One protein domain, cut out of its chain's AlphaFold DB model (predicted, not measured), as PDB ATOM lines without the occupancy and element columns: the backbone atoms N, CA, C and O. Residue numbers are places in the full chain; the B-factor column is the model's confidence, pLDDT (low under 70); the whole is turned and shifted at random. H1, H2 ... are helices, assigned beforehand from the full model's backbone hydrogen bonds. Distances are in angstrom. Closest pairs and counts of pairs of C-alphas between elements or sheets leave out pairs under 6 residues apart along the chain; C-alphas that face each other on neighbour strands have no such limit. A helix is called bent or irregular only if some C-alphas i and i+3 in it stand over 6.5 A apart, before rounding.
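What this domain is: This is residues 260 to 410 of the 411 residues of an uncharacterized protein of Deltaproteobacteria bacterium (UniProt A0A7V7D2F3). Two long helices, H3 and H4, lie side by side as a hairpin that makes the length of the body; H2 packs on the side of H3 away from H4, and the short H5 folds back along the far end of the hairpin, where H4 ends. H1 crosses from H2 to the last part of H3, and at that same end of the hairpin residues 399 to 410, of which 399 to 408 belong to H6, stick out. The printed part has 151 residues, with six named helices, H1 to H6 in that order, and no named strand; its class is all helix. It is loose, with a radius of gyration of the C-alphas of 19.2 A, and flat, spanning 60 by 41 by 22 A.

How they stand to each other: H1, residues 260 to 267, touches H2, residues 276 to 288, with the C-alphas of Thr 267 and Ile 280 closest at 6.6 A; the tilt is steep, 58 degrees, opposite ways. H3, residues 300 to 333, is the hub, touching four helices. H1 only just touches it, with 3 pairs of C-alphas within 8 A, the closest Leu 260 and Leu 332 at 6.3 A. H2 and H3 form a helical hairpin at a shallow tilt of 4 degrees; H3 touches H2 with residues 317 to 325 alone, closest at the C-alphas of Ala 284 and Leu 321, 6.2 A. H3 has a kink of 116 degrees near residue 327 and is irregular: C-alphas 326 and 329 are 9.5 A apart. H4, residues 335 to 363, forms a hairpin with H3, a shallow tilt of 26 degrees, opposite ways; the closest C-alphas, Ala 309 and Val 348, are 4.9 A apart. H5, residues 369 to 381, touches H3 at a steep tilt of 40 degrees, closest at the C-alphas of Val 301 and Ala 376, 6.0 A. H4 and H5, also a hairpin, only just touch, with 3 pairs of C-alphas within 8 A, the closest Ile 358 and Tyr 371 at 6.7 A. H3, H4 and H5 make an up and down bundle, each running against the one before it. H6, residues 396 to 408, touches no helix. Every O i to N i+4 pair is within hydrogen-bond range in H1, H4 and H5; the counts are 7 of 9 in H2, 25 of 30 in H3 and 7 of 9 in H6.

Where its parts are: H1 begins at C-alpha 260, (51.916, -9.643, -2.038). H3 measures 40.4 A from first to last C-alpha and H4 41.3 A. H6 ends at C-alpha 408, (44.712, 10.749, -21.178).

The domain as a whole: The C-alphas farthest apart, Gly 365 and Leu 410, are 64.6 A apart. The printed part has no cut. The links H2 to H3 and H5 to H6 are long. The pLDDT is under 70 in residues 267 to 288, 290 to 294 and 383 to 390.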
ATOM      1  N   LEU A 260      51.228  -8.886  -0.986       92.94
ATOM      2  CA  LEU A 260      51.916  -9.643  -2.038       92.94
ATOM      3  C   LEU A 260      52.875 -10.684  -1.466       92.94
ATOM      4  O   LEU A 260      52.934 -11.796  -1.984       92.94
ATOM      5  N   PHE A 261      53.617 -10.349  -0.413       90.88
ATOM      6  CA  PHE A 261      54.535 -11.267   0.250       90.88
ATOM      7  C   PHE A 261      53.783 -12.478   0.814       90.88
ATOM      8  O   PHE A 261      54.167 -13.621   0.554       90.88
ATOM      9  N   LEU A 262      52.666 -12.241   1.510       88.81
ATOM     10  CA  LEU A 262      51.810 -13.304   2.040       88.81
ATOM     11  C   LEU A 262      51.192 -14.150   0.922       88.81
ATOM     12  O   LEU A 262      51.328 -15.373   0.930       88.81
ATOM     13  N   LEU A 263      50.564 -13.514  -0.069       87.75
ATOM     14  CA  LEU A 263      49.911 -14.199  -1.187       87.75
ATOM     15  C   LEU A 263      50.915 -15.023  -1.999       87.75
ATOM     16  O   LEU A 263      50.651 -16.186  -2.291       87.75
ATOM     17  N   ARG A 264      52.103 -14.477  -2.291       84.56
ATOM     18  CA  ARG A 264      53.165 -15.208  -2.996       84.56
ATOM     19  C   ARG A 264      53.612 -16.435  -2.215       84.56
ATOM     20  O   ARG A 264      53.777 -17.487  -2.823       84.56
ATOM     21  N   ASN A 265      53.762 -16.340  -0.896       80.12
ATOM     22  CA  ASN A 265      54.125 -17.490  -0.066       80.12
ATOM     23  C   ASN A 265      53.016 -18.550  -0.009       80.12
ATOM     24  O   ASN A 265      53.327 -19.735  -0.004       80.12
ATOM     25  N   LEU A 266      51.741 -18.151  -0.049       72.56
ATOM     26  CA  LEU A 266      50.611 -19.083  -0.163       72.56
ATOM     27  C   LEU A 266      50.546 -19.770  -1.539       72.56
ATOM     28  O   LEU A 266      50.048 -20.890  -1.641       72.56
ATOM     29  N   THR A 267      51.050 -19.113  -2.591       65.88
ATOM     30  CA  THR A 267      51.086 -19.651  -3.965       65.88
ATOM     31  C   THR A 267      52.390 -20.374  -4.335       65.88
ATOM     32  O   THR A 267      52.416 -21.108  -5.324       65.88
ATOM     33  N   LYS A 268      53.482 -20.182  -3.577       61.22
ATOM     34  CA  LYS A 268      54.781 -20.833  -3.818       61.22
ATOM     35  C   LYS A 268      54.630 -22.345  -3.609       61.22
ATOM     36  O   LYS A 268      54.337 -22.799  -2.510       61.22
ATOM     37  N   GLY A 269      54.800 -23.098  -4.698       49.03
ATOM     38  CA  GLY A 269      54.535 -24.540  -4.788       49.03
ATOM     39  C   GLY A 269      53.511 -24.942  -5.862       49.03
ATOM     40  O   GLY A 269      53.143 -26.113  -5.927       49.03
ATOM     41  N   SER A 270      53.017 -24.009  -6.689       46.53
ATOM     42  CA  SER A 270      51.921 -24.265  -7.635       46.53
ATOM     43  C   SER A 270      52.196 -23.743  -9.048       46.53
ATOM     44  O   SER A 270      51.936 -22.585  -9.363       46.53
ATOM     45  N   THR A 271      52.697 -24.625  -9.914       44.16
ATOM     46  CA  THR A 271      52.871 -24.384 -11.358       44.16
ATOM     47  C   THR A 271      51.939 -25.225 -12.247       44.16
ATOM     48  O   THR A 271      51.966 -25.038 -13.458       44.16
ATOM     49  N   ARG A 272      51.052 -26.087 -11.711       42.19
ATOM     50  CA  ARG A 272      50.126 -26.924 -12.519       42.19
ATOM     51  C   ARG A 272      48.637 -26.645 -12.235       42.19
ATOM     52  O   ARG A 272      48.226 -26.477 -11.089       42.19
ATOM     53  N   TYR A 273      47.842 -26.540 -13.304       40.78
ATOM     54  CA  TYR A 273      46.441 -26.088 -13.329       40.78
ATOM     55  C   TYR A 273      45.442 -27.201 -12.948       40.78
ATOM     56  O   TYR A 273      45.636 -28.351 -13.318       40.78
ATOM     57  N   GLY A 274      44.357 -26.850 -12.240       49.91
ATOM     58  CA  GLY A 274      43.189 -27.721 -12.012       49.91
ATOM     59  C   GLY A 274      42.903 -28.021 -10.537       49.91
ATOM     60  O   GLY A 274      42.198 -27.269  -9.870       49.91
ATOM     61  N   SER A 275      43.489 -29.088  -9.991       54.19
ATOM     62  CA  SER A 275      43.241 -29.575  -8.617       54.19
ATOM     63  C   SER A 275      43.874 -28.719  -7.503       54.19
ATOM     64  O   SER A 275      43.571 -28.875  -6.316       54.19
ATOM     65  N   GLN A 276      44.759 -27.786  -7.862       61.91
ATOM     66  CA  GLN A 276      45.615 -27.078  -6.912       61.91
ATOM     67  C   GLN A 276      45.039 -25.740  -6.420       61.91
ATOM     68  O   GLN A 276      45.401 -25.287  -5.335       61.91
ATOM     69  N   TRP A 277      44.073 -25.145  -7.126       62.91
ATOM     70  CA  TRP A 277      43.346 -23.967  -6.630       62.91
ATOM     71  C   TRP A 277      42.573 -24.257  -5.351       62.91
ATOM     72  O   TRP A 277      42.628 -23.480  -4.399       62.91
ATOM     73  N   VAL A 278      41.963 -25.440  -5.288       64.31
ATOM     74  CA  VAL A 278      41.358 -25.972  -4.067       64.31
ATOM     75  C   VAL A 278      42.411 -26.114  -2.962       64.31
ATOM     76  O   VAL A 278      42.113 -25.819  -1.812       64.31
ATOM     77  N   ARG A 279      43.665 -26.483  -3.276       66.88
ATOM     78  CA  ARG A 279      44.767 -26.528  -2.291       66.88
ATOM     79  C   ARG A 279      45.194 -25.139  -1.811       66.88
ATOM     80  O   ARG A 279      45.461 -24.995  -0.624       66.88
ATOM     81  N   ILE A 280      45.241 -24.129  -2.682       67.44
ATOM     82  CA  ILE A 280      45.551 -22.738  -2.300       67.44
ATOM     83  C   ILE A 280      44.460 -22.206  -1.373       67.44
ATOM     84  O   ILE A 280      44.765 -21.684  -0.305       67.44
ATOM     85  N   ILE A 281      43.195 -22.416  -1.741       68.25
ATOM     86  CA  ILE A 281      42.044 -22.049  -0.919       68.25
ATOM     87  C   ILE A 281      42.086 -22.807   0.415       68.25
ATOM     88  O   ILE A 281      42.029 -22.171   1.461       68.25
ATOM     89  N   LYS A 282      42.313 -24.130   0.424       69.12
ATOM     90  CA  LYS A 282      42.485 -24.933   1.655       69.12
ATOM     91  C   LYS A 282      43.654 -24.440   2.525       69.12
ATOM     92  O   LYS A 282      43.534 -24.407   3.747       69.12
ATOM     93  N   SER A 283      44.772 -24.028   1.930       67.25
ATOM     94  CA  SER A 283      45.899 -23.420   2.653       67.25
ATOM     95  C   SER A 283      45.543 -22.041   3.210       67.25
ATOM     96  O   SER A 283      45.906 -21.740   4.342       67.25
ATOM     97  N   ALA A 284      44.779 -21.229   2.478       67.25
ATOM     98  CA  ALA A 284      44.243 -19.962   2.966       67.25
ATOM     99  C   ALA A 284      43.207 -20.170   4.088       67.25
ATOM    100  O   ALA A 284      43.183 -19.393   5.037       67.25
ATOM    101  N   PHE A 285      42.440 -21.266   4.081       69.75
ATOM    102  CA  PHE A 285      41.592 -21.672   5.211       69.75
ATOM    103  C   PHE A 285      42.404 -21.972   6.482       69.75
ATOM    104  O   PHE A 285      41.895 -21.769   7.583       69.75
ATOM    105  N   LYS A 286      43.694 -22.341   6.386       69.06
ATOM    106  CA  LYS A 286      44.571 -22.439   7.574       69.06
ATOM    107  C   LYS A 286      44.803 -21.081   8.243       69.06
ATOM    108  O   LYS A 286      45.052 -21.050   9.446       69.06
ATOM    109  N   LEU A 287      44.660 -19.966   7.516       66.00
ATOM    110  CA  LEU A 287      44.657 -18.623   8.110       66.00
ATOM    111  C   LEU A 287      43.435 -18.400   9.008       66.00
ATOM    112  O   LEU A 287      43.455 -17.476   9.806       66.00
ATOM    113  N   PHE A 288      42.395 -19.233   8.927       68.06
ATOM    114  CA  PHE A 288      41.217 -19.179   9.797       68.06
ATOM    115  C   PHE A 288      41.298 -20.127  10.996       68.06
ATOM    116  O   PHE A 288      40.322 -20.247  11.736       68.06
ATOM    117  N   LYS A 289      42.461 -20.751  11.257       70.25
ATOM    118  CA  LYS A 289      42.706 -21.405  12.551       70.25
ATOM    119  C   LYS A 289      42.359 -20.443  13.691       70.25
ATOM    120  O   LYS A 289      42.622 -19.235  13.586       70.25
ATOM    121  N   LYS A 290      41.767 -21.002  14.757       65.56
ATOM    122  CA  LYS A 290      41.304 -20.264  15.938       65.56
ATOM    123  C   LYS A 290      42.428 -19.346  16.409       65.56
ATOM    124  O   LYS A 290      43.482 -19.810  16.826       65.56
ATOM    125  N   LEU A 291      42.209 -18.041  16.269       67.12
ATOM    126  CA  LEU A 291      43.086 -17.045  16.859       67.12
ATOM    127  C   LEU A 291      42.571 -16.809  18.272       67.12
ATOM    128  O   LEU A 291      41.422 -16.388  18.425       67.12
ATOM    129  N   SER A 292      43.388 -17.083  19.281       63.22
ATOM    130  CA  SER A 292      43.126 -16.609  20.632       63.22
ATOM    131  C   SER A 292      44.090 -15.473  20.953       63.22
ATOM    132  O   SER A 292      45.278 -15.511  20.643       63.22
ATOM    133  N   MET A 293      43.535 -14.405  21.508       67.94
ATOM    134  CA  MET A 293      44.292 -13.408  22.249       67.94
ATOM    135  C   MET A 293      43.729 -13.458  23.660       67.94
ATOM    136  O   MET A 293      42.764 -12.754  23.964       67.94
ATOM    137  N   ASP A 294      44.286 -14.353  24.470       68.50
ATOM    138  CA  ASP A 294      43.727 -14.710  25.779       68.50
ATOM    139  C   ASP A 294      43.921 -13.610  26.827       68.50
ATOM    140  O   ASP A 294      43.178 -13.520  27.804       68.50
ATOM    141  N   ARG A 295      44.869 -12.699  26.590       81.19
ATOM    142  CA  ARG A 295      45.148 -11.582  27.490       81.19
ATOM    143  C   ARG A 295      44.024 -10.546  27.443       81.19
ATOM    144  O   ARG A 295      43.804  -9.919  26.409       81.19
ATOM    145  N   LYS A 296      43.339 -10.351  28.571       85.69
ATOM    146  CA  LYS A 296      42.355  -9.278  28.793       85.69
ATOM    147  C   LYS A 296      43.002  -8.126  29.553       85.69
ATOM    148  O   LYS A 296      43.826  -8.360  30.435       85.69
ATOM    149  N   TYR A 297      42.594  -6.898  29.251       89.44
ATOM    150  CA  TYR A 297      43.077  -5.713  29.958       89.44
ATOM    151  C   TYR A 297      41.972  -5.118  30.830       89.44
ATOM    152  O   TYR A 297      40.837  -4.975  30.386       89.44
ATOM    153  N   ARG A 298      42.306  -4.745  32.075       89.88
ATOM    154  CA  ARG A 298      41.383  -4.003  32.957       89.88
ATOM    155  C   ARG A 298      41.154  -2.572  32.464       89.88
ATOM    156  O   ARG A 298      40.066  -2.035  32.618       89.88
ATOM    157  N   ASN A 299      42.176  -1.957  31.866       94.31
ATOM    158  CA  ASN A 299      42.073  -0.607  31.326       94.31
ATOM    159  C   ASN A 299      41.203  -0.596  30.045       94.31
ATOM    160  O   ASN A 299      41.494  -1.363  29.119       94.31
ATOM    161  N   PRO A 300      40.189   0.286  29.949       95.12
ATOM    162  CA  PRO A 300      39.235   0.288  28.839       95.12
ATOM    163  C   PRO A 300      39.869   0.648  27.489       95.12
ATOM    164  O   PRO A 300      39.457   0.107  26.463       95.12
ATOM    165  N   VAL A 301      40.892   1.512  27.469       96.25
ATOM    166  CA  VAL A 301      41.591   1.908  26.235       96.25
ATOM    167  C   VAL A 301      42.379   0.730  25.672       96.25
ATOM    168  O   VAL A 301      42.248   0.411  24.491       96.25
ATOM    169  N   LEU A 302      43.148   0.037  26.518       95.88
ATOM    170  CA  LEU A 302      43.900  -1.155  26.106       95.88
ATOM    171  C   LEU A 302      42.967  -2.278  25.640       95.88
ATOM    172  O   LEU A 302      43.239  -2.932  24.634       95.88
ATOM    173  N   GLU A 303      41.840  -2.479  26.325       94.94
ATOM    174  CA  GLU A 303      40.865  -3.493  25.926       94.94
ATOM    175  C   GLU A 303      40.162  -3.133  24.608       94.94
ATOM    176  O   GLU A 303      39.959  -4.008  23.761       94.94
ATOM    177  N   LYS A 304      39.845  -1.850  24.379       94.56
ATOM    178  CA  LYS A 304      39.339  -1.369  23.085       94.56
ATOM    179  C   LYS A 304      40.373  -1.587  21.979       94.56
ATOM    180  O   LYS A 304      40.031  -2.177  20.956       94.56
ATOM    181  N   ALA A 305      41.634  -1.209  22.201       95.19
ATOM    182  CA  ALA A 305      42.722  -1.422  21.244       95.19
ATOM    183  C   ALA A 305      42.890  -2.900  20.879       95.19
ATOM    184  O   ALA A 305      43.006  -3.248  19.704       95.19
ATOM    185  N   ARG A 306      42.837  -3.783  21.882       94.19
ATOM    186  CA  ARG A 306      42.895  -5.233  21.690       94.19
ATOM    187  C   ARG A 306      41.747  -5.734  20.811       94.19
ATOM    188  O   ARG A 306      41.979  -6.489  19.865       94.19
ATOM    189  N   LYS A 307      40.510  -5.326  21.116       92.25
ATOM    190  CA  LYS A 307      39.316  -5.706  20.342       92.25
ATOM    191  C   LYS A 307      39.417  -5.220  18.897       92.25
ATOM    192  O   LYS A 307      39.169  -6.010  17.988       92.25
ATOM    193  N   GLU A 308      39.836  -3.975  18.685       92.81
ATOM    194  CA  GLU A 308      40.037  -3.398  17.352       92.81
ATOM    195  C   GLU A 308      41.110  -4.140  16.551       92.81
ATOM    196  O   GLU A 308      40.865  -4.541  15.408       92.81
ATOM    197  N   ALA A 309      42.266  -4.418  17.161       92.94
ATOM    198  CA  ALA A 309      43.329  -5.196  16.530       92.94
ATOM    199  C   ALA A 309      42.809  -6.572  16.092       92.94
ATOM    200  O   ALA A 309      43.006  -6.994  14.953       92.94
ATOM    201  N   PHE A 310      42.066  -7.255  16.963       90.62
ATOM    202  CA  PHE A 310      41.532  -8.581  16.679       90.62
ATOM    203  C   PHE A 310      40.460  -8.583  15.580       90.62
ATOM    204  O   PHE A 310      40.466  -9.451  14.701       90.62
ATOM    205  N   GLN A 311      39.562  -7.594  15.579       89.69
ATOM    206  CA  GLN A 311      38.597  -7.417  14.493       89.69
ATOM    207  C   GLN A 311      39.308  -7.200  13.154       89.69
ATOM    208  O   GLN A 311      38.933  -7.810  12.151       89.69
ATOM    209  N   ARG A 312      40.360  -6.377  13.132       91.31
ATOM    210  CA  ARG A 312      41.156  -6.095  11.930       91.31
ATOM    211  C   ARG A 312      41.950  -7.303  11.454       91.31
ATOM    212  O   ARG A 312      41.937  -7.575  10.260       91.31
ATOM    213  N   ILE A 313      42.519  -8.108  12.352       91.31
ATOM    214  CA  ILE A 313      43.153  -9.388  11.988       91.31
ATOM    215  C   ILE A 313      42.159 -10.299  11.258       91.31
ATOM    216  O   ILE A 313      42.479 -10.854  10.203       91.31
ATOM    217  N   ARG A 314      40.933 -10.433  11.781       88.88
ATOM    218  CA  ARG A 314      39.870 -11.212  11.120       88.88
ATOM    219  C   ARG A 314      39.550 -10.660   9.729       88.88
ATOM    220  O   ARG A 314      39.373 -11.438   8.796       88.88
ATOM    221  N   ARG A 315      39.533  -9.335   9.576       90.12
ATOM    222  CA  ARG A 315      39.267  -8.656   8.298       90.12
ATOM    223  C   ARG A 315      40.394  -8.820   7.291       90.12
ATOM    224  O   ARG A 315      40.100  -9.116   6.145       90.12
ATOM    225  N   VAL A 316      41.658  -8.716   7.701       91.69
ATOM    226  CA  VAL A 316      42.816  -8.994   6.833       91.69
ATOM    227  C   VAL A 316      42.735 -10.425   6.298       91.69
ATOM    228  O   VAL A 316      42.844 -10.642   5.094       91.69
ATOM    229  N   ARG A 317      42.462 -11.404   7.172       89.69
ATOM    230  CA  ARG A 317      42.289 -12.817   6.783       89.69
ATOM    231  C   ARG A 317      41.135 -13.009   5.802       89.69
ATOM    232  O   ARG A 317      41.309 -13.669   4.780       89.69
ATOM    233  N   PHE A 318      39.985 -12.403   6.098       90.25
ATOM    234  CA  PHE A 318      38.830 -12.391   5.205       90.25
ATOM    235  C   PHE A 318      39.164 -11.784   3.847       90.25
ATOM    236  O   PHE A 318      38.916 -12.422   2.830       90.25
ATOM    237  N   MET A 319      39.775 -10.602   3.823       91.38
ATOM    238  CA  MET A 319      40.131  -9.905   2.596       91.38
ATOM    239  C   MET A 319      41.084 -10.736   1.745       91.38
ATOM    240  O   MET A 319      40.811 -10.920   0.566       91.38
ATOM    241  N   LEU A 320      42.143 -11.309   2.326       90.88
ATOM    242  CA  LEU A 320      43.077 -12.173   1.594       90.88
ATOM    243  C   LEU A 320      42.367 -13.374   0.946       90.88
ATOM    244  O   LEU A 320      42.593 -13.648  -0.232       90.88
ATOM    245  N   LEU A 321      41.482 -14.060   1.678       88.62
ATOM    246  CA  LEU A 321      40.723 -15.196   1.145       88.62
ATOM    247  C   LEU A 321      39.707 -14.759   0.082       88.62
ATOM    248  O   LEU A 321      39.668 -15.323  -1.009       88.62
ATOM    249  N   ALA A 322      38.901 -13.744   0.378       90.25
ATOM    250  CA  ALA A 322      37.868 -13.257  -0.522       90.25
ATOM    251  C   ALA A 322      38.471 -12.647  -1.798       90.25
ATOM    252  O   ALA A 322      37.928 -12.834  -2.882       90.25
ATOM    253  N   GLY A 323      39.628 -11.991  -1.696       91.31
ATOM    254  CA  GLY A 323      40.403 -11.508  -2.834       91.31
ATOM    255  C   GLY A 323      40.938 -12.641  -3.706       91.31
ATOM    256  O   GLY A 323      40.840 -12.552  -4.927       91.31
ATOM    257  N   LEU A 324      41.441 -13.727  -3.106       88.62
ATOM    258  CA  LEU A 324      41.849 -14.928  -3.845       88.62
ATOM    259  C   LEU A 324      40.672 -15.575  -4.588       88.62
ATOM    260  O   LEU A 324      40.823 -15.938  -5.751       88.62
ATOM    261  N   ILE A 325      39.506 -15.690  -3.943       88.44
ATOM    262  CA  ILE A 325      38.292 -16.257  -4.552       88.44
ATOM    263  C   ILE A 325      37.782 -15.359  -5.686       88.44
ATOM    264  O   ILE A 325      37.485 -15.844  -6.771       88.44
ATOM    265  N   TYR A 326      37.700 -14.049  -5.448       91.12
ATOM    266  CA  TYR A 326      37.094 -13.109  -6.387       91.12
ATOM    267  C   TYR A 326      38.002 -12.775  -7.580       91.12
ATOM    268  O   TYR A 326      37.525 -12.673  -8.706       91.12
ATOM    269  N   TYR A 327      39.309 -12.598  -7.360       90.06
ATOM    270  CA  TYR A 327      40.250 -12.184  -8.408       90.06
ATOM    271  C   TYR A 327      41.123 -13.321  -8.961       90.06
ATOM    272  O   TYR A 327      41.807 -13.117  -9.970       90.06
ATOM    273  N   GLY A 328      41.162 -14.499  -8.329       87.25
ATOM    274  CA  GLY A 328      42.065 -15.585  -8.725       87.25
ATOM    275  C   GLY A 328      43.534 -15.136  -8.734       87.25
ATOM    276  O   GLY A 328      43.974 -14.403  -7.848       87.25
ATOM    277  N   LYS A 329      44.315 -15.509  -9.767       81.44
ATOM    278  CA  LYS A 329      45.740 -15.088  -9.885       81.44
ATOM    279  C   LYS A 329      45.888 -13.585 -10.043       81.44
ATOM    280  O   LYS A 329      46.919 -13.024  -9.676       81.44
ATOM    281  N   ASN A 330      44.863 -12.933 -10.586       88.81
ATOM    282  CA  ASN A 330      44.907 -11.507 -10.859       88.81
ATOM    283  C   ASN A 330      44.882 -10.676  -9.576       88.81
ATOM    284  O   ASN A 330      45.165  -9.487  -9.663       88.81
ATOM    285  N   VAL A 331      44.629 -11.273  -8.399       90.62
ATOM    286  CA  VAL A 331      44.725 -10.581  -7.103       90.62
ATOM    287  C   VAL A 331      46.081  -9.892  -6.921       90.62
ATOM    288  O   VAL A 331      46.138  -8.781  -6.404       90.62
ATOM    289  N   LEU A 332      47.160 -10.493  -7.439       90.44
ATOM    290  CA  LEU A 332      48.518  -9.943  -7.375       90.44
ATOM    291  C   LEU A 332      48.695  -8.664  -8.211       90.44
ATOM    292  O   LEU A 332      49.684  -7.965  -8.036       90.44
ATOM    293  N   LYS A 333      47.760  -8.372  -9.121       91.56
ATOM    294  CA  LYS A 333      47.748  -7.185  -9.990       91.56
ATOM    295  C   LYS A 333      46.703  -6.149  -9.555       91.56
ATOM    296  O   LYS A 333      46.503  -5.154 -10.242       91.56
ATOM    297  N   ARG A 334      45.960  -6.388  -8.467       94.00
ATOM    298  CA  ARG A 334      44.907  -5.474  -7.991       94.00
ATOM    299  C   ARG A 334      45.445  -4.557  -6.901       94.00
ATOM    300  O   ARG A 334      45.140  -4.742  -5.730       94.00
ATOM    301  N   GLU A 335      46.220  -3.550  -7.288       94.50
ATOM    302  CA  GLU A 335      46.921  -2.661  -6.349       94.50
ATOM    303  C   GLU A 335      45.996  -1.937  -5.367       94.50
ATOM    304  O   GLU A 335      46.284  -1.926  -4.176       94.50
ATOM    305  N   PHE A 336      44.839  -1.431  -5.807       94.12
ATOM    306  CA  PHE A 336      43.876  -0.808  -4.887       94.12
ATOM    307  C   PHE A 336      43.358  -1.776  -3.816       94.12
ATOM    308  O   PHE A 336      43.211  -1.405  -2.653       94.12
ATOM    309  N   PHE A 337      43.119  -3.034  -4.195       94.50
ATOM    310  CA  PHE A 337      42.738  -4.078  -3.250       94.50
ATOM    311  C   PHE A 337      43.894  -4.410  -2.298       94.50
ATOM    312  O   PHE A 337      43.680  -4.504  -1.093       94.50
ATOM    313  N   LEU A 338      45.118  -4.545  -2.820       95.31
ATOM    314  CA  LEU A 338      46.312  -4.804  -2.014       95.31
ATOM    315  C   LEU A 338      46.551  -3.672  -1.003       95.31
ATOM    316  O   LEU A 338      46.737  -3.962   0.173       95.31
ATOM    317  N   ARG A 339      46.419  -2.405  -1.419       95.12
ATOM    318  CA  ARG A 339      46.467  -1.236  -0.529       95.12
ATOM    319  C   ARG A 339      45.497  -1.371   0.639       95.12
ATOM    320  O   ARG A 339      45.927  -1.285   1.778       95.12
ATOM    321  N   ARG A 340      44.220  -1.680   0.379       93.81
ATOM    322  CA  ARG A 340      43.219  -1.859   1.450       93.81
ATOM    323  C   ARG A 340      43.617  -2.940   2.457       93.81
ATOM    324  O   ARG A 340      43.370  -2.795   3.653       93.81
ATOM    325  N   VAL A 341      44.225  -4.034   1.990       94.88
ATOM    326  CA  VAL A 341      44.739  -5.082   2.885       94.88
ATOM    327  C   VAL A 341      45.903  -4.559   3.725       94.88
ATOM    328  O   VAL A 341      45.928  -4.818   4.929       94.88
ATOM    329  N   THR A 342      46.825  -3.813   3.114       95.94
ATOM    330  CA  THR A 342      47.957  -3.190   3.808       95.94
ATOM    331  C   THR A 342      47.506  -2.166   4.840       95.94
ATOM    332  O   THR A 342      47.992  -2.205   5.963       95.94
ATOM    333  N   ASP A 343      46.540  -1.304   4.522       94.12
ATOM    334  CA  ASP A 343      46.015  -0.301   5.456       94.12
ATOM    335  C   ASP A 343      45.489  -0.975   6.733       94.12
ATOM    336  O   ASP A 343      45.816  -0.580   7.854       94.12
ATOM    337  N   LEU A 344      44.743  -2.076   6.576       93.88
ATOM    338  CA  LEU A 344      44.277  -2.882   7.704       93.88
ATOM    339  C   LEU A 344      45.439  -3.538   8.468       93.88
ATOM    340  O   LEU A 344      45.414  -3.559   9.701       93.88
ATOM    341  N   SER A 345      46.449  -4.087   7.784       95.69
ATOM    342  CA  SER A 345      47.570  -4.765   8.451       95.69
ATOM    343  C   SER A 345      48.537  -3.807   9.148       95.69
ATOM    344  O   SER A 345      49.042  -4.150  10.217       95.69
ATOM    345  N   VAL A 346      48.740  -2.599   8.613       96.69
ATOM    346  CA  VAL A 346      49.463  -1.508   9.284       96.69
ATOM    347  C   VAL A 346      48.747  -1.143  10.580       96.69
ATOM    348  O   VAL A 346      49.379  -1.103  11.632       96.69
ATOM    349  N   GLN A 347      47.420  -0.968  10.549       95.81
ATOM    350  CA  GLN A 347      46.641  -0.640  11.749       95.81
ATOM    351  C   GLN A 347      46.714  -1.742  12.813       95.81
ATOM    352  O   GLN A 347      46.856  -1.437  13.996       95.81
ATOM    353  N   VAL A 348      46.665  -3.020  12.415       95.69
ATOM    354  CA  VAL A 348      46.906  -4.144  13.338       95.69
ATOM    355  C   VAL A 348      48.274  -4.012  13.996       95.69
ATOM    356  O   VAL A 348      48.381  -4.121  15.218       95.69
ATOM    357  N   PHE A 349      49.314  -3.770  13.197       97.69
ATOM    358  CA  PHE A 349      50.680  -3.702  13.694       97.69
ATOM    359  C   PHE A 349      50.894  -2.519  14.647       97.69
ATOM    360  O   PHE A 349      51.498  -2.695  15.705       97.69
ATOM    361  N   LEU A 350      50.319  -1.355  14.335       98.19
ATOM    362  CA  LEU A 350      50.326  -0.171  15.195       98.19
ATOM    363  C   LEU A 350      49.658  -0.441  16.547       98.19
ATOM    364  O   LEU A 350      50.243  -0.143  17.588       98.19
ATOM    365  N   LEU A 351      48.467  -1.047  16.548       97.44
ATOM    366  CA  LEU A 351      47.730  -1.345  17.779       97.44
ATOM    367  C   LEU A 351      48.475  -2.354  18.660       97.44
ATOM    368  O   LEU A 351      48.650  -2.112  19.852       97.44
ATOM    369  N   LEU A 352      48.943  -3.468  18.088       96.38
ATOM    370  CA  LEU A 352      49.647  -4.501  18.851       96.38
ATOM    371  C   LEU A 352      50.982  -3.996  19.405       96.38
ATOM    372  O   LEU A 352      51.278  -4.234  20.576       96.38
ATOM    373  N   SER A 353      51.748  -3.256  18.599       98.19
ATOM    374  CA  SER A 353      53.023  -2.682  19.040       98.19
ATOM    375  C   SER A 353      52.815  -1.641  20.138       98.19
ATOM    376  O   SER A 353      53.566  -1.620  21.109       98.19
ATOM    377  N   SER A 354      51.762  -0.821  20.042       98.31
ATOM    378  CA  SER A 354      51.416   0.172  21.069       98.31
ATOM    379  C   SER A 354      51.011  -0.481  22.388       98.31
ATOM    380  O   SER A 354      51.472  -0.056  23.445       98.31
ATOM    381  N   ILE A 355      50.192  -1.538  22.342       97.00
ATOM    382  CA  ILE A 355      49.823  -2.314  23.536       97.00
ATOM    383  C   ILE A 355      51.077  -2.916  24.180       97.00
ATOM    384  O   ILE A 355      51.271  -2.768  25.384       97.00
ATOM    385  N   ALA A 356      51.943  -3.555  23.385       96.19
ATOM    386  CA  ALA A 356      53.182  -4.156  23.877       96.19
ATOM    387  C   ALA A 356      54.126  -3.112  24.497       96.19
ATOM    388  O   ALA A 356      54.708  -3.355  25.551       96.19
ATOM    389  N   PHE A 357      54.235  -1.934  23.878       97.56
ATOM    390  CA  PHE A 357      55.036  -0.828  24.394       97.56
ATOM    391  C   PHE A 357      54.503  -0.313  25.737       97.56
ATOM    392  O   PHE A 357      55.267  -0.181  26.689       97.56
ATOM    393  N   ILE A 358      53.195  -0.059  25.842       97.38
ATOM    394  CA  ILE A 358      52.566   0.417  27.086       97.38
ATOM    395  C   ILE A 358      52.705  -0.623  28.202       97.38
ATOM    396  O   ILE A 358      52.990  -0.271  29.344       97.38
ATOM    397  N   ASP A 359      52.532  -1.904  27.879       94.69
ATOM    398  CA  ASP A 359      52.732  -2.989  28.836       94.69
ATOM    399  C   ASP A 359      54.170  -3.044  29.352       94.69
ATOM    400  O   ASP A 359      54.355  -3.233  30.553       94.69
ATOM    401  N   LYS A 360      55.161  -2.853  28.470       95.00
ATOM    402  CA  LYS A 360      56.577  -2.785  28.846       95.00
ATOM    403  C   LYS A 360      56.833  -1.619  29.803       95.00
ATOM    404  O   LYS A 360      57.346  -1.847  30.890       95.00
ATOM    405  N   VAL A 361      56.390  -0.406  29.454       96.38
ATOM    406  CA  VAL A 361      56.542   0.780  30.320       96.38
ATOM    407  C   VAL A 361      55.907   0.546  31.692       96.38
ATOM    408  O   VAL A 361      56.519   0.852  32.709       96.38
ATOM    409  N   ARG A 362      54.712  -0.061  31.739       94.94
ATOM    410  CA  ARG A 362      54.053  -0.411  33.006       94.94
ATOM    411  C   ARG A 362      54.866  -1.415  33.827       94.94
ATOM    412  O   ARG A 362      54.916  -1.292  35.044       94.94
ATOM    413  N   GLN A 363      55.444  -2.433  33.187       93.94
ATOM    414  CA  GLN A 363      56.268  -3.446  33.861       93.94
ATOM    415  C   GLN A 363      57.567  -2.858  34.422       93.94
ATOM    416  O   GLN A 363      58.021  -3.297  35.470       93.94
ATOM    417  N   GLU A 364      58.117  -1.844  33.760       95.81
ATOM    418  CA  GLU A 364      59.295  -1.090  34.201       95.81
ATOM    419  C   GLU A 364      58.961  -0.012  35.256       95.81
ATOM    420  O   GLU A 364      59.839   0.740  35.665       95.81
ATOM    421  N   GLY A 365      57.702   0.084  35.704       93.81
ATOM    422  CA  GLY A 365      57.260   1.059  36.708       93.81
ATOM    423  C   GLY A 365      57.062   2.486  36.180       93.81
ATOM    424  O   GLY A 365      56.888   3.409  36.971       93.81
ATOM    425  N   GLY A 366      57.076   2.689  34.861       94.00
ATOM    426  CA  GLY A 366      56.880   3.998  34.239       94.00
ATOM    427  C   GLY A 366      55.411   4.432  34.154       94.00
ATOM    428  O   GLY A 366      54.495   3.605  34.097       94.00
ATOM    429  N   ASP A 367      55.182   5.747  34.076       94.06
ATOM    430  CA  ASP A 367      53.844   6.307  33.859       94.06
ATOM    431  C   ASP A 367      53.333   6.006  32.440       94.06
ATOM    432  O   ASP A 367      53.963   6.321  31.424       94.06
ATOM    433  N   ILE A 368      52.146   5.402  32.375       96.12
ATOM    434  CA  ILE A 368      51.459   5.062  31.129       96.12
ATOM    435  C   ILE A 368      50.352   6.047  30.748       96.12
ATOM    436  O   ILE A 368      49.792   5.929  29.656       96.12
ATOM    437  N   GLY A 369      50.015   7.008  31.613       96.69
ATOM    438  CA  GLY A 369      48.868   7.899  31.451       96.69
ATOM    439  C   GLY A 369      48.883   8.652  30.122       96.69
ATOM    440  O   GLY A 369      47.880   8.679  29.406       96.69
ATOM    441  N   GLN A 370      50.037   9.199  29.737       96.06
ATOM    442  CA  GLN A 370      50.180   9.892  28.458       96.06
ATOM    443  C   GLN A 370      50.048   8.945  27.253       96.06
ATOM    444  O   GLN A 370      49.344   9.263  26.294       96.06
ATOM    445  N   TYR A 371      50.658   7.760  27.303       97.69
ATOM    446  CA  TYR A 371      50.582   6.790  26.205       97.69
ATOM    447  C   TYR A 371      49.166   6.231  26.015       97.69
ATOM    448  O   TYR A 371      48.744   5.988  24.885       97.69
ATOM    449  N   LEU A 372      48.398   6.086  27.099       98.00
ATOM    450  CA  LEU A 372      46.982   5.730  27.027       98.00
ATOM    451  C   LEU A 372      46.162   6.815  26.319       98.00
ATOM    452  O   LEU A 372      45.310   6.476  25.500       98.00
ATOM    453  N   LYS A 373      46.440   8.101  26.571       98.19
ATOM    454  CA  LYS A 373      45.793   9.213  25.852       98.19
ATOM    455  C   LYS A 373      46.140   9.190  24.362       98.19
ATOM    456  O   LYS A 373      45.243   9.318  23.535       98.19
ATOM    457  N   PHE A 374      47.404   8.950  24.009       98.25
ATOM    458  CA  PHE A 374      47.813   8.834  22.604       98.25
ATOM    459  C   PHE A 374      47.147   7.655  21.892       98.25
ATOM    460  O   PHE A 374      46.659   7.801  20.774       98.25
ATOM    461  N   LEU A 375      47.069   6.496  22.550       98.12
ATOM    462  CA  LEU A 375      46.372   5.339  21.997       98.12
ATOM    463  C   LEU A 375      44.863   5.594  21.866       98.12
ATOM    464  O   LEU A 375      44.270   5.189  20.871       98.12
ATOM    465  N   ALA A 376      44.244   6.278  22.831       97.81
ATOM    466  CA  ALA A 376      42.836   6.658  22.755       97.81
ATOM    467  C   ALA A 376      42.561   7.607  21.577       97.81
ATOM    468  O   ALA A 376      41.609   7.364  20.838       97.81
ATOM    469  N   TYR A 377      43.422   8.609  21.363       97.06
ATOM    470  CA  TYR A 377      43.356   9.515  20.211       97.06
ATOM    471  C   TYR A 377      43.460   8.745  18.889       97.06
ATOM    472  O   TYR A 377      42.629   8.894  17.996       97.06
ATOM    473  N   TYR A 378      44.439   7.846  18.773       96.69
ATOM    474  CA  TYR A 378      44.578   7.029  17.569       96.69
ATOM    475  C   TYR A 378      43.352   6.128  17.338       96.69
ATOM    476  O   TYR A 378      42.895   5.961  16.211       96.69
ATOM    477  N   LEU A 379      42.762   5.577  18.403       95.44
ATOM    478  CA  LEU A 379      41.542   4.769  18.311       95.44
ATOM    479  C   LEU A 379      40.298   5.554  17.880       95.44
ATOM    480  O   LEU A 379      39.351   4.922  17.413       95.44
ATOM    481  N   SER A 380      40.249   6.872  18.092       92.69
ATOM    482  CA  SER A 380      39.176   7.716  17.550       92.69
ATOM    483  C   SER A 380      39.394   8.080  16.084       92.69
ATOM    484  O   SER A 380      38.413   8.268  15.375       92.69
ATOM    485  N   ASP A 381      40.649   8.140  15.636       87.38
ATOM    486  CA  ASP A 381      41.009   8.530  14.269       87.38
ATOM    487  C   ASP A 381      40.903   7.367  13.266       87.38
ATOM    488  O   ASP A 381      40.533   7.546  12.104       87.38
ATOM    489  N   ILE A 382      41.172   6.129  13.701       85.00
ATOM    490  CA  ILE A 382      41.035   4.981  12.800       85.00
ATOM    491  C   ILE A 382      39.587   4.828  12.325       85.00
ATOM    492  O   ILE A 382      38.654   4.707  13.121       85.00
ATOM    493  N   GLN A 383      39.403   4.754  11.004       68.56
ATOM    494  CA  GLN A 383      38.076   4.547  10.430       68.56
ATOM    495  C   GLN A 383      37.410   3.312  11.050       68.56
ATOM    496  O   GLN A 383      38.061   2.257  11.176       68.56
ATOM    497  N   PRO A 384      36.108   3.397  11.392       61.47
ATOM    498  CA  PRO A 384      35.355   2.242  11.810       61.47
ATOM    499  C   PRO A 384      35.544   1.176  10.759       61.47
ATOM    500  O   PRO A 384      35.388   1.391   9.557       61.47
ATOM    501  N   SER A 385      35.863  -0.004  11.245       52.88
ATOM    502  CA  SER A 385      36.133  -1.181  10.454       52.88
ATOM    503  C   SER A 385      35.050  -1.353   9.347       52.88
ATOM    504  O   SER A 385      35.322  -1.836   8.252       52.88
ATOM    505  N   GLY A 386      33.804  -0.934   9.588       47.53
ATOM    506  CA  GLY A 386      32.633  -1.143   8.731       47.53
ATOM    507  C   GLY A 386      32.548  -0.471   7.348       47.53
ATOM    508  O   GLY A 386      31.756  -0.970   6.555       47.53
ATOM    509  N   CYS A 387      33.308   0.572   6.990       50.56
ATOM    510  CA  CYS A 387      33.079   1.285   5.714       50.56
ATOM    511  C   CYS A 387      34.339   1.445   4.845       50.56
ATOM    512  O   CYS A 387      35.400   1.817   5.325       50.56
ATOM    513  N   GLY A 388      34.221   1.132   3.547       58.44
ATOM    514  CA  GLY A 388      35.262   1.322   2.520       58.44
ATOM    515  C   GLY A 388      36.432   0.326   2.557       58.44
ATOM    516  O   GLY A 388      36.665  -0.389   1.580       58.44
ATOM    517  N   ALA A 389      37.131   0.226   3.689       60.03
ATOM    518  CA  ALA A 389      38.403  -0.500   3.813       60.03
ATOM    519  C   ALA A 389      38.288  -2.034   3.684       60.03
ATOM    520  O   ALA A 389      39.217  -2.693   3.226       60.03
ATOM    521  N   SER A 390      37.135  -2.622   4.018       69.69
ATOM    522  CA  SER A 390      36.902  -4.079   3.921       69.69
ATOM    523  C   SER A 390      36.231  -4.519   2.617       69.69
ATOM    524  O   SER A 390      35.677  -5.617   2.533       69.69
ATOM    525  N   ARG A 391      36.203  -3.656   1.598       84.44
ATOM    526  CA  ARG A 391      35.553  -3.980   0.329       84.44
ATOM    527  C   ARG A 391      36.499  -4.773  -0.569       84.44
ATOM    528  O   ARG A 391      37.570  -4.302  -0.938       84.44
ATOM    529  N   VAL A 392      36.065  -5.955  -0.998       86.88
ATOM    530  CA  VAL A 392      36.814  -6.747  -1.987       86.88
ATOM    531  C   VAL A 392      36.703  -6.108  -3.369       86.88
ATOM    532  O   VAL A 392      37.716  -5.865  -4.011       86.88
ATOM    533  N   ARG A 393      35.477  -5.786  -3.794       88.38
ATOM    534  CA  ARG A 393      35.171  -5.212  -5.112       88.38
ATOM    535  C   ARG A 393      35.673  -3.767  -5.249       88.38
ATOM    536  O   ARG A 393      35.667  -3.041  -4.258       88.38
ATOM    537  N   PRO A 394      36.036  -3.325  -6.465       87.25
ATOM    538  CA  PRO A 394      36.404  -1.936  -6.685       87.25
ATOM    539  C   PRO A 394      35.184  -1.025  -6.532       87.25
ATOM    540  O   PRO A 394      34.070  -1.387  -6.930       87.25
ATOM    541  N   ASP A 395      35.393   0.149  -5.943       87.44
ATOM    542  CA  ASP A 395      34.379   1.200  -5.890       87.44
ATOM    543  C   ASP A 395      34.285   1.978  -7.216       87.44
ATOM    544  O   ASP A 395      34.958   1.657  -8.200       87.44
ATOM    545  N   LEU A 396      33.393   2.970  -7.273       89.31
ATOM    546  CA  LEU A 396      33.224   3.788  -8.473       89.31
ATOM    547  C   LEU A 396      34.509   4.556  -8.814       89.31
ATOM    548  O   LEU A 396      34.905   4.572  -9.975       89.31
ATOM    549  N   LYS A 397      35.194   5.126  -7.815       89.62
ATOM    550  CA  LYS A 397      36.430   5.894  -8.015       89.62
ATOM    551  C   LYS A 397      37.539   5.020  -8.604       89.62
ATOM    552  O   LYS A 397      38.210   5.425  -9.544       89.62
ATOM    553  N   GLU A 398      37.692   3.796  -8.114       90.44
ATOM    554  CA  GLU A 398      38.670   2.822  -8.600       90.44
ATOM    555  C   GLU A 398      38.383   2.364 -10.027       90.44
ATOM    556  O   GLU A 398      39.314   2.203 -10.817       90.44
ATOM    557  N   LYS A 399      37.105   2.186 -10.380       87.31
ATOM    558  CA  LYS A 399      36.705   1.894 -11.765       87.31
ATOM    559  C   LYS A 399      36.987   3.082 -12.685       87.31
ATOM    560  O   LYS A 399      37.518   2.894 -13.777       87.31
ATOM    561  N   LEU A 400      36.659   4.295 -12.237       92.62
ATOM    562  CA  LEU A 400      36.854   5.518 -13.011       92.62
ATOM    563  C   LEU A 400      38.331   5.868 -13.196       92.62
ATOM    564  O   LEU A 400      38.682   6.319 -14.278       92.62
ATOM    565  N   HIS A 401      39.206   5.610 -12.215       91.19
ATOM    566  CA  HIS A 401      40.643   5.886 -12.342       91.19
ATOM    567  C   HIS A 401      41.241   5.281 -13.613       91.19
ATOM    568  O   HIS A 401      41.948   5.974 -14.336       91.19
ATOM    569  N   HIS A 402      40.940   4.012 -13.913       82.25
ATOM    570  CA  HIS A 402      41.476   3.365 -15.109       82.25
ATOM    571  C   HIS A 402      40.949   4.010 -16.395       82.25
ATOM    572  O   HIS A 402      41.718   4.241 -17.321       82.25
ATOM    573  N   ASN A 403      39.655   4.330 -16.437       86.31
ATOM    574  CA  ASN A 403      39.022   4.914 -17.616       86.31
ATOM    575  C   ASN A 403      39.517   6.341 -17.878       86.31
ATOM    576  O   ASN A 403      39.891   6.656 -19.004       86.31
ATOM    577  N   ILE A 404      39.568   7.172 -16.833       93.62
ATOM    578  CA  ILE A 404      40.064   8.551 -16.909       93.62
ATOM    579  C   ILE A 404      41.539   8.547 -17.318       93.62
ATOM    580  O   ILE A 404      41.909   9.245 -18.254       93.62
ATOM    581  N   PHE A 405      42.373   7.719 -16.681       91.25
ATOM    582  CA  PHE A 405      43.793   7.631 -17.028       91.25
ATOM    583  C   PHE A 405      44.010   7.136 -18.463       91.25
ATOM    584  O   PHE A 405      44.811   7.702 -19.198       91.25
ATOM    585  N   LYS A 406      43.265   6.113 -18.901       87.88
ATOM    586  CA  LYS A 406      43.354   5.609 -20.277       87.88
ATOM    587  C   LYS A 406      42.968   6.681 -21.300       87.88
ATOM    588  O   LYS A 406      43.611   6.758 -22.338       87.88
ATOM    589  N   ALA A 407      41.967   7.511 -21.004       91.06
ATOM    590  CA  ALA A 407      41.564   8.614 -21.874       91.06
ATOM    591  C   ALA A 407      42.659   9.685 -22.042       91.06
ATOM    592  O   ALA A 407      42.697  10.338 -23.080       91.06
ATOM    593  N   LEU A 408      43.562   9.843 -21.065       91.19
ATOM    594  CA  LEU A 408      44.712  10.749 -21.178       91.19
ATOM    595  C   LEU A 408      45.794  10.220 -22.133       91.19
ATOM    596  O   LEU A 408      46.421  11.022 -22.805       91.19
ATOM    597  N   ASN A 409      45.980   8.898 -22.222       79.56
ATOM    598  CA  ASN A 409      46.992   8.262 -23.085       79.56
ATOM    599  C   ASN A 409      46.533   8.040 -24.536       79.56
ATOM    600  O   ASN A 409      47.269   7.465 -25.333       79.56
ATOM    601  N   LEU A 410      45.285   8.389 -24.855       73.94
ATOM    602  CA  LEU A 410      44.742   8.326 -26.217       73.94
ATOM    603  C   LEU A 410      44.870   9.671 -26.958       73.94
ATOM    604  O   LEU A 410      44.359   9.798 -28.067       73.94
TER     605      LEU A 410